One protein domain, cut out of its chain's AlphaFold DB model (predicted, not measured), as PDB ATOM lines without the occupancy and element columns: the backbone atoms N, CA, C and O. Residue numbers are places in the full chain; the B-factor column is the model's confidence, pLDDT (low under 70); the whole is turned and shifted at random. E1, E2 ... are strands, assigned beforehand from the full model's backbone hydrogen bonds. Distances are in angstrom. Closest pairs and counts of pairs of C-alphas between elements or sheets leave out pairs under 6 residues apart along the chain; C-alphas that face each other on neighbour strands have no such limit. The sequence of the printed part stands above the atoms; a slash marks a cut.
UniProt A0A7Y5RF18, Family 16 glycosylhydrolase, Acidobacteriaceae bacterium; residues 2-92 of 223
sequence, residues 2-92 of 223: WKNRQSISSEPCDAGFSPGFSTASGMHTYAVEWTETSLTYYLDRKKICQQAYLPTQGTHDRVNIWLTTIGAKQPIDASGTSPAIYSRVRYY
ATOM      1  N   TRP A   2       2.118  24.267  63.481       40.53
ATOM      2  CA  TRP A   2       1.316  25.497  63.520       40.53
ATOM      3  C   TRP A   2       0.760  25.792  62.130       40.53
ATOM      4  O   TRP A   2       1.497  25.718  61.153       40.53
ATOM      5  N   LYS A   3      -0.527  26.135  62.052       50.66
ATOM      6  CA  LYS A   3      -1.216  26.603  60.845       50.66
ATOM      7  C   LYS A   3      -1.920  27.909  61.189       50.66
ATOM      8  O   LYS A   3      -2.769  27.907  62.070       50.66
ATOM      9  N   ASN A   4      -1.575  29.024  60.542       46.72
ATOM     10  CA  ASN A   4      -2.245  30.320  60.742       46.72
ATOM     11  C   ASN A   4      -2.419  30.725  62.220       46.72
ATOM     12  O   ASN A   4      -3.503  31.126  62.639       46.72
ATOM     13  N   ARG A   5      -1.356  30.602  63.030       41.38
ATOM     14  CA  ARG A   5      -1.382  30.877  64.486       41.38
ATOM     15  C   ARG A   5      -2.325  29.971  65.294       41.38
ATOM     16  O   ARG A   5      -2.641  30.285  66.435       41.38
ATOM     17  N   GLN A   6      -2.738  28.837  64.737       39.00
ATOM     18  CA  GLN A   6      -3.427  27.770  65.451       39.00
ATOM     19  C   GLN A   6      -2.525  26.538  65.529       39.00
ATOM     20  O   GLN A   6      -1.869  26.162  64.554       39.00
ATOM     21  N   SER A   7      -2.485  25.906  66.701       45.94
ATOM     22  CA  SER A   7      -1.881  24.584  66.844       45.94
ATOM     23  C   SER A   7      -2.755  23.578  66.103       45.94
ATOM     24  O   SER A   7      -3.943  23.454  66.393       45.94
ATOM     25  N   ILE A   8      -2.174  22.876  65.138       56.06
ATOM     26  CA  ILE A   8      -2.788  21.705  64.517       56.06
ATOM     27  C   ILE A   8      -2.154  20.449  65.110       56.06
ATOM     28  O   ILE A   8      -0.941  20.418  65.380       56.06
ATOM     29  N   SER A   9      -2.967  19.406  65.294       49.59
ATOM     30  CA  SER A   9      -2.487  18.082  65.680       49.59
ATOM     31  C   SER A   9      -1.648  17.512  64.535       49.59
ATOM     32  O   SER A   9      -2.159  16.905  63.600       49.59
ATOM     33  N   SER A  10      -0.346  17.752  64.578       57.59
ATOM     34  CA  SER A  10       0.603  16.892  63.889       57.59
ATOM     35  C   SER A  10       1.133  15.947  64.948       57.59
ATOM     36  O   SER A  10       1.931  16.371  65.794       57.59
ATOM     37  N   GLU A  11       0.671  14.705  64.947       59.81
ATOM     38  CA  GLU A  11       1.429  13.694  65.667       59.81
ATOM     39  C   GLU A  11       2.802  13.570  64.995       59.81
ATOM     40  O   GLU A  11       2.879  13.590  63.763       59.81
ATOM     41  N   PRO A  12       3.898  13.518  65.768       65.19
ATOM     42  CA  PRO A  12       5.188  13.127  65.220       65.19
ATOM     43  C   PRO A  12       5.027  11.807  64.457       65.19
ATOM     44  O   PRO A  12       4.333  10.914  64.939       65.19
ATOM     45  N   CYS A  13       5.698  11.645  63.312       77.56
ATOM     46  CA  CYS A  13       5.645  10.380  62.563       77.56
ATOM     47  C   CYS A  13       6.154   9.161  63.344       77.56
ATOM     48  O   CYS A  13       5.964   8.034  62.896       77.56
ATOM     49  N   ASP A  14       6.791   9.390  64.491       81.12
ATOM     50  CA  ASP A  14       7.111   8.373  65.478       81.12
ATOM     51  C   ASP A  14       7.033   8.979  66.890       81.12
ATOM     52  O   ASP A  14       8.019   9.469  67.443       81.12
ATOM     53  N   ALA A  15       5.827   9.002  67.468       73.69
ATOM     54  CA  ALA A  15       5.590   9.519  68.818       73.69
ATOM     55  C   ALA A  15       6.274   8.686  69.925       73.69
ATOM     56  O   ALA A  15       6.403   9.160  71.053       73.69
ATOM     57  N   GLY A  16       6.710   7.460  69.609       80.44
ATOM     58  CA  GLY A  16       7.367   6.534  70.529       80.44
ATOM     59  C   GLY A  16       8.882   6.444  70.352       80.44
ATOM     60  O   GLY A  16       9.504   5.599  71.000       80.44
ATOM     61  N   PHE A  17       9.481   7.276  69.491       85.38
ATOM     62  CA  PHE A  17      10.903   7.185  69.186       85.38
ATOM     63  C   PHE A  17      11.761   7.307  70.453       85.38
ATOM     64  O   PHE A  17      11.762   8.329  71.141       85.38
ATOM     65  N   SER A  18      12.550   6.267  70.718       88.31
ATOM     66  CA  SER A  18      13.561   6.248  71.770       88.31
ATOM     67  C   SER A  18      14.907   5.878  71.152       88.31
ATOM     68  O   SER A  18      15.039   4.785  70.600       88.31
ATOM     69  N   PRO A  19      15.932   6.743  71.237       89.06
ATOM     70  CA  PRO A  19      17.203   6.505  70.562       89.06
ATOM     71  C   PRO A  19      18.060   5.407  71.216       89.06
ATOM     72  O   PRO A  19      19.145   5.105  70.724       89.06
ATOM     73  N   GLY A  20      17.600   4.806  72.322       91.00
ATOM     74  CA  GLY A  20      18.336   3.771  73.058       91.00
ATOM     75  C   GLY A  20      19.532   4.300  73.862       91.00
ATOM     76  O   GLY A  20      20.289   3.515  74.423       91.00
ATOM     77  N   PHE A  21      19.703   5.621  73.935       90.88
ATOM     78  CA  PHE A  21      20.724   6.303  74.726       90.88
ATOM     79  C   PHE A  21      20.165   7.591  75.343       90.88
ATOM     80  O   PHE A  21      19.119   8.093  74.932       90.88
ATOM     81  N   SER A  22      20.872   8.139  76.332       88.75
ATOM     82  CA  SER A  22      20.531   9.444  76.905       88.75
ATOM     83  C   SER A  22      20.990  10.561  75.972       88.75
ATOM     84  O   SER A  22      22.185  10.754  75.790       88.75
ATOM     85  N   THR A  23      20.066  11.343  75.419       87.19
ATOM     86  CA  THR A  23      20.412  12.534  74.621       87.19
ATOM     87  C   THR A  23      21.023  13.662  75.457       87.19
ATOM     88  O   THR A  23      21.512  14.640  74.901       87.19
ATOM     89  N   ALA A  24      20.999  13.539  76.787       85.88
ATOM     90  CA  ALA A  24      21.610  14.486  77.714       85.88
ATOM     91  C   ALA A  24      23.077  14.152  78.044       85.88
ATOM     92  O   ALA A  24      23.744  14.955  78.690       85.88
ATOM     93  N   SER A  25      23.597  12.984  77.635       88.00
ATOM     94  CA  SER A  25      24.985  12.596  77.932       88.00
ATOM     95  C   SER A  25      26.019  13.213  76.982       88.00
ATOM     96  O   SER A  25      27.218  13.048  77.203       88.00
ATOM     97  N   GLY A  26      25.588  13.926  75.936       90.12
ATOM     98  CA  GLY A  26      26.480  14.542  74.960       90.12
ATOM     99  C   GLY A  26      25.770  15.437  73.943       90.12
ATOM    100  O   GLY A  26      24.560  15.634  73.982       90.12
ATOM    101  N   MET A  27      26.556  16.004  73.024       91.19
ATOM    102  CA  MET A  27      26.042  16.790  71.900       91.19
ATOM    103  C   MET A  27      25.588  15.869  70.768       91.19
ATOM    104  O   MET A  27      26.367  15.044  70.295       91.19
ATOM    105  N   HIS A  28      24.372  16.092  70.277       92.12
ATOM    106  CA  HIS A  28      23.777  15.345  69.169       92.12
ATOM    107  C   HIS A  28      23.342  16.281  68.040       92.12
ATOM    108  O   HIS A  28      23.094  17.472  68.247       92.12
ATOM    109  N   THR A  29      23.255  15.749  66.821       92.69
ATOM    110  CA  THR A  29      22.733  16.490  65.666       92.69
ATOM    111  C   THR A  29      21.286  16.107  65.410       92.69
ATOM    112  O   THR A  29      21.005  14.988  64.990       92.69
ATOM    113  N   TYR A  30      20.389  17.070  65.583       90.62
ATOM    114  CA  TYR A  30      18.989  16.967  65.186       90.62
ATOM    115  C   TYR A  30      18.804  17.694  63.859       90.62
ATOM    116  O   TYR A  30      19.299  18.811  63.696       90.62
ATOM    117  N   ALA A  31      18.107  17.075  62.911       89.50
ATOM    118  CA  ALA A  31      17.798  17.719  61.644       89.50
ATOM    119  C   ALA A  31      16.394  17.368  61.161       89.50
ATOM    120  O   ALA A  31      15.882  16.278  61.414       89.50
ATOM    121  N   VAL A  32      15.806  18.306  60.427       88.06
ATOM    122  CA  VAL A  32      14.601  18.096  59.632       88.06
ATOM    123  C   VAL A  32      14.938  18.495  58.207       88.06
ATOM    124  O   VAL A  32      15.372  19.620  57.964       88.06
ATOM    125  N   GLU A  33      14.769  17.569  57.275       87.06
ATOM    126  CA  GLU A  33      14.728  17.880  55.852       87.06
ATOM    127  C   GLU A  33      13.275  18.110  55.460       87.06
ATOM    128  O   GLU A  33      12.421  17.259  55.705       87.06
ATOM    129  N   TRP A  34      13.005  19.258  54.850       82.31
ATOM    130  CA  TRP A  34      11.683  19.614  54.367       82.31
ATOM    131  C   TRP A  34      11.722  19.742  52.847       82.31
ATOM    132  O   TRP A  34      12.443  20.576  52.304       82.31
ATOM    133  N   THR A  35      10.959  18.887  52.172       80.62
ATOM    134  CA  THR A  35      10.750  18.884  50.721       80.62
ATOM    135  C   THR A  35       9.305  19.268  50.393       80.62
ATOM    136  O   THR A  35       8.467  19.351  51.289       80.62
ATOM    137  N   GLU A  36       8.962  19.435  49.111       75.62
ATOM    138  CA  GLU A  36       7.553  19.631  48.716       75.62
ATOM    139  C   GLU A  36       6.627  18.544  49.243       75.62
ATOM    140  O   GLU A  36       5.479  18.801  49.551       75.62
ATOM    141  N   THR A  37       7.089  17.307  49.347       80.44
ATOM    142  CA  THR A  37       6.190  16.180  49.614       80.44
ATOM    143  C   THR A  37       6.397  15.560  50.980       80.44
ATOM    144  O   THR A  37       5.633  14.674  51.371       80.44
ATOM    145  N   SER A  38       7.423  15.981  51.730       83.56
ATOM    146  CA  SER A  38       7.737  15.334  52.996       83.56
ATOM    147  C   SER A  38       8.551  16.162  53.979       83.56
ATOM    148  O   SER A  38       9.313  17.053  53.612       83.56
ATOM    149  N   LEU A  39       8.426  15.778  55.247       85.75
ATOM    150  CA  LEU A  39       9.323  16.150  56.331       85.75
ATOM    151  C   LEU A  39      10.038  14.884  56.810       85.75
ATOM    152  O   LEU A  39       9.375  13.943  57.253       85.75
ATOM    153  N   THR A  40      11.368  14.857  56.733       89.56
ATOM    154  CA  THR A  40      12.200  13.740  57.203       89.56
ATOM    155  C   THR A  40      13.017  14.167  58.413       89.56
ATOM    156  O   THR A  40      13.775  15.132  58.349       89.56
ATOM    157  N   TYR A  41      12.882  13.431  59.512       90.69
ATOM    158  CA  TYR A  41      13.553  13.707  60.778       90.69
ATOM    159  C   TYR A  41      14.806  12.852  60.916       90.69
ATOM    160  O   TYR A  41      14.789  11.666  60.584       90.69
ATOM    161  N   TYR A  42      15.876  13.436  61.450       92.88
ATOM    162  CA  TYR A  42      17.148  12.756  61.662       92.88
ATOM    163  C   TYR A  42      17.703  13.014  63.064       92.88
ATOM    164  O   TYR A  42      17.631  14.135  63.573       92.88
ATOM    165  N   LEU A  43      18.335  11.986  63.630       93.56
ATOM    166  CA  LEU A  43      19.197  12.069  64.805       93.56
ATOM    167  C   LEU A  43      20.555  11.471  64.450       93.56
ATOM    168  O   LEU A  43      20.639  10.339  63.980       93.56
ATOM    169  N   ASP A  44      21.616  12.253  64.623       94.19
ATOM    170  CA  ASP A  44      22.992  11.865  64.305       94.19
ATOM    171  C   ASP A  44      23.130  11.272  62.893       94.19
ATOM    172  O   ASP A  44      23.789  10.257  62.668       94.19
ATOM    173  N   ARG A  45      22.486  11.941  61.923       92.94
ATOM    174  CA  ARG A  45      22.418  11.573  60.491       92.94
ATOM    175  C   ARG A  45      21.631  10.296  60.182       92.94
ATOM    176  O   ARG A  45      21.510   9.940  59.013       92.94
ATOM    177  N   LYS A  46      21.063   9.624  61.182       93.75
ATOM    178  CA  LYS A  46      20.158   8.490  60.975       93.75
ATOM    179  C   LYS A  46      18.733   8.997  60.839       93.75
ATOM    180  O   LYS A  46      18.268   9.760  61.684       93.75
ATOM    181  N   LYS A  47      18.051   8.576  59.774       93.69
ATOM    182  CA  LYS A  47      16.622   8.839  59.576       93.69
ATOM    183  C   LYS A  47      15.838   8.201  60.726       93.69
ATOM    184  O   LYS A  47      15.983   7.007  60.963       93.69
ATOM    185  N   ILE A  48      15.030   9.007  61.406       93.00
ATOM    186  CA  ILE A  48      14.082   8.573  62.435       93.00
ATOM    187  C   ILE A  48      12.778   8.169  61.751       93.00
ATOM    188  O   ILE A  48      12.410   7.002  61.730       93.00
ATOM    189  N   CYS A  49      12.110   9.139  61.127       91.44
ATOM    190  CA  CYS A  49      10.842   8.935  60.441       91.44
ATOM    191  C   CYS A  49      10.656   9.970  59.329       91.44
ATOM    192  O   CYS A  49      11.402  10.949  59.226       91.44
ATOM    193  N   GLN A  50       9.671   9.729  58.467       90.19
ATOM    194  CA  GLN A  50       9.258  10.646  57.412       90.19
ATOM    195  C   GLN A  50       7.737  10.733  57.411       90.19
ATOM    196  O   GLN A  50       7.064   9.709  57.469       90.19
ATOM    197  N   GLN A  51       7.211  11.948  57.326       86.75
ATOM    198  CA  GLN A  51       5.784  12.202  57.154       86.75
ATOM    199  C   GLN A  51       5.530  12.905  55.831       86.75
ATOM    200  O   GLN A  51       6.375  13.673  55.360       86.75
ATOM    201  N   ALA A  52       4.357  12.655  55.256       82.50
ATOM    202  CA  ALA A  52       3.892  13.407  54.105       82.50
ATOM    203  C   ALA A  52       3.700  14.881  54.486       82.50
ATOM    204  O   ALA A  52       3.191  15.205  55.560       82.50
ATOM    205  N   TYR A  53       4.103  15.765  53.584       76.12
ATOM    206  CA  TYR A  53       3.799  17.186  53.627       76.12
ATOM    207  C   TYR A  53       3.020  17.513  52.355       76.12
ATOM    208  O   TYR A  53       3.423  17.113  51.266       76.12
ATOM    209  N   LEU A  54       1.865  18.165  52.496       71.69
ATOM    210  CA  LEU A  54       1.017  18.547  51.370       71.69
ATOM    211  C   LEU A  54       1.176  20.055  51.129       71.69
ATOM    212  O   LEU A  54       0.656  20.834  51.931       71.69
ATOM    213  N   PRO A  55       1.817  20.490  50.027       63.84
ATOM    214  CA  PRO A  55       2.029  21.911  49.727       63.84
ATOM    215  C   PRO A  55       0.749  22.724  49.539       63.84
ATOM    216  O   PRO A  55       0.773  23.946  49.502       63.84
ATOM    217  N   THR A  56      -0.387  22.051  49.366       65.00
ATOM    218  CA  THR A  56      -1.704  22.681  49.240       65.00
ATOM    219  C   THR A  56      -2.351  22.980  50.594       65.00
ATOM    220  O   THR A  56      -3.368  23.666  50.645       65.00
ATOM    221  N   GLN A  57      -1.799  22.465  51.698       61.62
ATOM    222  CA  GLN A  57      -2.348  22.647  53.047       61.62
ATOM    223  C   GLN A  57      -1.734  23.832  53.809       61.62
ATOM    224  O   GLN A  57      -2.176  24.138  54.924       61.62
ATOM    225  N   GLY A  58      -0.773  24.516  53.193       55.59
ATOM    226  CA  GLY A  58      -0.158  25.750  53.650       55.59
ATOM    227  C   GLY A  58       0.911  26.173  52.654       55.59
ATOM    228  O   GLY A  58       1.484  25.325  51.971       55.59
ATOM    229  N   THR A  59       1.189  27.471  52.586       53.66
ATOM    230  CA  THR A  59       2.332  27.988  51.838       53.66
ATOM    231  C   THR A  59       3.593  27.269  52.320       53.66
ATOM    232  O   THR A  59       3.657  26.826  53.475       53.66
ATOM    233  N   HIS A  60       4.612  27.158  51.461       52.81
ATOM    234  CA  HIS A  60       5.995  27.014  51.920       52.81
ATOM    235  C   HIS A  60       6.316  28.275  52.735       52.81
ATOM    236  O   HIS A  60       6.916  29.227  52.248       52.81
ATOM    237  N   ASP A  61       5.755  28.344  53.938       46.16
ATOM    238  CA  ASP A  61       5.717  29.536  54.751       46.16
ATOM    239  C   ASP A  61       7.141  29.847  55.182       46.16
ATOM    240  O   ASP A  61       8.002  28.963  55.237       46.16
ATOM    241  N   ARG A  62       7.388  31.110  55.521       49.06
ATOM    242  CA  ARG A  62       8.640  31.544  56.144       49.06
ATOM    243  C   ARG A  62       8.902  30.644  57.357       49.06
ATOM    244  O   ARG A  62       8.265  30.801  58.399       49.06
ATOM    245  N   VAL A  63       9.780  29.655  57.187       54.62
ATOM    246  CA  VAL A  63      10.007  28.607  58.182       54.62
ATOM    247  C   VAL A  63      10.619  29.253  59.410       54.62
ATOM    248  O   VAL A  63      11.800  29.586  59.434       54.62
ATOM    249  N   ASN A  64       9.810  29.430  60.446       52.69
ATOM    250  CA  ASN A  64      10.318  29.838  61.742       52.69
ATOM    251  C   ASN A  64      10.816  28.582  62.460       52.69
ATOM    252  O   ASN A  64      10.021  27.746  62.891       52.69
ATOM    253  N   ILE A  65      12.137  28.441  62.570       63.47
ATOM    254  CA  ILE A  65      12.755  27.419  63.415       63.47
ATOM    255  C   ILE A  65      12.806  27.976  64.836       63.47
ATOM    256  O   ILE A  65      13.592  28.874  65.133       63.47
ATOM    257  N   TRP A  66      11.973  27.432  65.720       58.47
ATOM    258  CA  TRP A  66      12.015  27.742  67.146       58.47
ATOM    259  C   TRP A  66      12.896  26.715  67.850       58.47
ATOM    260  O   TRP A  66      12.590  25.523  67.843       58.47
ATOM    261  N   LEU A  67      13.983  27.173  68.470       66.00
ATOM    262  CA  LEU A  67      14.789  26.352  69.369       66.00
ATOM    263  C   LEU A  67      14.336  26.633  70.793       66.00
ATOM    264  O   LEU A  67      14.484  27.745  71.294       66.00
ATOM    265  N   THR A  68      13.722  25.642  71.423       59.66
ATOM    266  CA  THR A  68      13.176  25.782  72.771       59.66
ATOM    267  C   THR A  68      13.227  24.449  73.508       59.66
ATOM    268  O   THR A  68      13.113  23.380  72.904       59.66
ATOM    269  N   THR A  69      13.412  24.513  74.823       58.59
ATOM    270  CA  THR A  69      13.268  23.393  75.755       58.59
ATOM    271  C   THR A  69      11.787  23.079  75.956       58.59
ATOM    272  O   THR A  69      11.194  23.492  76.949       58.59
ATOM    273  N   ILE A  70      11.152  22.364  75.027       53.09
ATOM    274  CA  ILE A  70       9.781  21.870  75.234       53.09
ATOM    275  C   ILE A  70       9.863  20.398  75.628       53.09
ATOM    276  O   ILE A  70       9.683  19.496  74.818       53.09
ATOM    277  N   GLY A  71      10.196  20.162  76.890       53.28
ATOM    278  CA  GLY A  71      10.264  18.829  77.474       53.28
ATOM    279  C   GLY A  71      10.172  18.928  78.986       53.28
ATOM    280  O   GLY A  71      11.166  18.759  79.678       53.28
ATOM    281  N   ALA A  72       8.989  19.263  79.496       53.50
ATOM    282  CA  ALA A  72       8.720  19.303  80.925       53.50
ATOM    283  C   ALA A  72       7.846  18.107  81.313       53.50
ATOM    284  O   ALA A  72       6.675  18.043  80.934       53.50
ATOM    285  N   LYS A  73       8.391  17.165  82.091       56.03
ATOM    286  CA  LYS A  73       7.561  16.200  82.819       56.03
ATOM    287  C   LYS A  73       7.013  16.917  84.047       56.03
ATOM    288  O   LYS A  73       7.791  17.443  84.832       56.03
ATOM    289  N   GLN A  74       5.692  16.968  84.194       62.94
ATOM    290  CA  GLN A  74       5.085  17.556  85.387       62.94
ATOM    291  C   GLN A  74       5.336  16.662  86.619       62.94
ATOM    292  O   GLN A  74       5.275  15.433  86.482       62.94
ATOM    293  N   PRO A  75       5.571  17.250  87.808       68.19
ATOM    294  CA  PRO A  75       5.668  18.690  88.079       68.19
ATOM    295  C   PRO A  75       6.980  19.309  87.564       68.19
ATOM    296  O   PRO A  75       8.039  18.693  87.658       68.19
ATOM    297  N   ILE A  76       6.912  20.536  87.036       65.25
ATOM    298  CA  ILE A  76       8.109  21.302  86.651       65.25
ATOM    299  C   ILE A  76       8.866  21.714  87.913       65.25
ATOM    300  O   ILE A  76       8.388  22.543  88.685       65.25
ATOM    301  N   ASP A  77      10.066  21.169  88.093       65.69
ATOM    302  CA  ASP A  77      11.006  21.652  89.096       65.69
ATOM    303  C   ASP A  77      11.788  22.855  88.544       65.69
ATOM    304  O   ASP A  77      12.680  22.714  87.708       65.69
ATOM    305  N   ALA A  78      11.427  24.055  89.004       61.16
ATOM    306  CA  ALA A  78      12.099  25.304  88.646       61.16
ATOM    307  C   ALA A  78      13.361  25.583  89.489       61.16
ATOM    308  O   ALA A  78      13.989  26.626  89.311       61.16
ATOM    309  N   SER A  79      13.731  24.690  90.419       67.25
ATOM    310  CA  SER A  79      14.918  24.860  91.266       67.25
ATOM    311  C   SER A  79      16.229  24.484  90.561       67.25
ATOM    312  O   SER A  79      17.306  24.899  90.996       67.25
ATOM    313  N   GLY A  80      16.154  23.742  89.449       58.53
ATOM    314  CA  GLY A  80      17.307  23.323  88.655       58.53
ATOM    315  C   GLY A  80      17.611  24.249  87.474       58.53
ATOM    316  O   GLY A  80      16.722  24.672  86.739       58.53
ATOM    317  N   THR A  81      18.898  24.491  87.209       56.56
ATOM    318  CA  THR A  81      19.342  24.970  85.895       56.56
ATOM    319  C   THR A  81      19.430  23.761  84.965       56.56
ATOM    320  O   THR A  81      20.365  22.974  85.040       56.56
ATOM    321  N   SER A  82      18.434  23.568  84.099       60.22
ATOM    322  CA  SER A  82      18.516  22.594  82.997       60.22
ATOM    323  C   SER A  82      18.803  23.340  81.693       60.22
ATOM    324  O   SER A  82      17.878  23.579  80.914       60.22
ATOM    325  N   PRO A  83      20.048  23.800  81.457       71.00
ATOM    326  CA  PRO A  83      20.360  24.519  80.234       71.00
ATOM    327  C   PRO A  83      20.243  23.563  79.042       71.00
ATOM    328  O   PRO A  83      20.937  22.549  78.981       71.00
ATOM    329  N   ALA A  84      19.417  23.904  78.054       76.31
ATOM    330  CA  ALA A  84      19.646  23.389  76.711       76.31
ATOM    331  C   ALA A  84      20.806  24.159  76.094       76.31
ATOM    332  O   ALA A  84      20.773  25.387  75.992       76.31
ATOM    333  N   ILE A  85      21.829  23.425  75.676       81.06
ATOM    334  CA  ILE A  85      23.004  24.002  75.038       81.06
ATOM    335  C   ILE A  85      22.920  23.699  73.546       81.06
ATOM    336  O   ILE A  85      22.894  22.542  73.133       81.06
ATOM    337  N   TYR A  86      22.921  24.751  72.730       85.56
ATOM    338  CA  TYR A  86      22.977  24.647  71.276       85.56
ATOM    339  C   TYR A  86      24.365  25.079  70.810       85.56
ATOM    340  O   TYR A  86      24.717  26.251  70.894       85.56
ATOM    341  N   SER A  87      25.170  24.135  70.318       89.81
ATOM    342  CA  SER A  87      26.517  24.458  69.821       89.81
ATOM    343  C   SER A  87      26.487  25.187  68.472       89.81
ATOM    344  O   SER A  87      27.302  26.075  68.232       89.81
ATOM    345  N   ARG A  88      25.571  24.806  67.572       88.12
ATOM    346  CA  ARG A  88      25.416  25.418  66.245       88.12
ATOM    347  C   ARG A  88      24.041  25.142  65.659       88.12
ATOM    348  O   ARG A  88      23.457  24.092  65.907       88.12
ATOM    349  N   VAL A  89      23.609  26.048  64.793       86.62
ATOM    350  CA  VAL A  89      22.435  25.891  63.934       86.62
ATOM    351  C   VAL A  89      22.913  25.967  62.494       86.62
ATOM    352  O   VAL A  89      23.731  26.818  62.148       86.62
ATOM    353  N   ARG A  90      22.441  25.046  61.656       86.00
ATOM    354  CA  ARG A  90      22.666  25.086  60.213       86.00
ATOM    355  C   ARG A  90      21.318  25.003  59.526       86.00
ATOM    356  O   ARG A  90      20.496  24.173  59.895       86.00
ATOM    357  N   TYR A  91      21.136  25.840  58.521       83.12
ATOM    358  CA  TYR A  91      20.067  25.708  57.550       83.12
ATOM    359  C   TYR A  91      20.719  25.581  56.177       83.12
ATOM    360  O   TYR A  91      21.825  26.080  55.959       83.12
ATOM    361  N   TYR A  92      20.056  24.884  55.268       81.00
ATOM    362  CA  TYR A  92      20.443  24.870  53.868       81.00
ATOM    363  C   TYR A  92      19.185  25.037  53.028       81.00
ATOM    364  O   TYR A  92      18.106  24.591  53.419       81.00
TER     365      TYR A  92
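This is residues 2 to 92 of the 223 residues of the protein "Family 16 glycosylhydrolase" of Acidobacteriaceae bacterium (UniProt A0A7Y5RF18). There is little regular structure: a small meander of three strands, each the antiparallel neighbour of the one before, from which two long unnamed stretches, residues 2 to 29 and 53 to 92, loop loosely away. Residues 70 to 81 stick out. The 91 printed residues hold E1, E2 and E3, in that order along the chain and across the sheet; the class is all strand, with 18 residues in named elements. The whole is loose, radius of gyration of the C-alphas 15.3 A, spanning 45 by 30 by 26 A.

E1, residues 30 to 34, begins at C-alpha (18.989, 16.967, 65.186). E2 is residues 38 to 43, 16.8 A long. E3, residues 46 to 52, 18.3 A long, ends at C-alpha (3.892, 13.407, 54.105).

E1 and E2 form a hairpin at 166 degrees, with N 33 and O 40 2.8 A apart. E2 and E3 form a hairpin at 160 degrees, with N 48 and O 41 2.8 A apart.

The C-alphas farthest apart, Thr 56 and Ser 79, are 45.2 A apart. The printed part has no cut. Both links are tight. Residues 2 to 12 and 55 to 82 have pLDDT under 70.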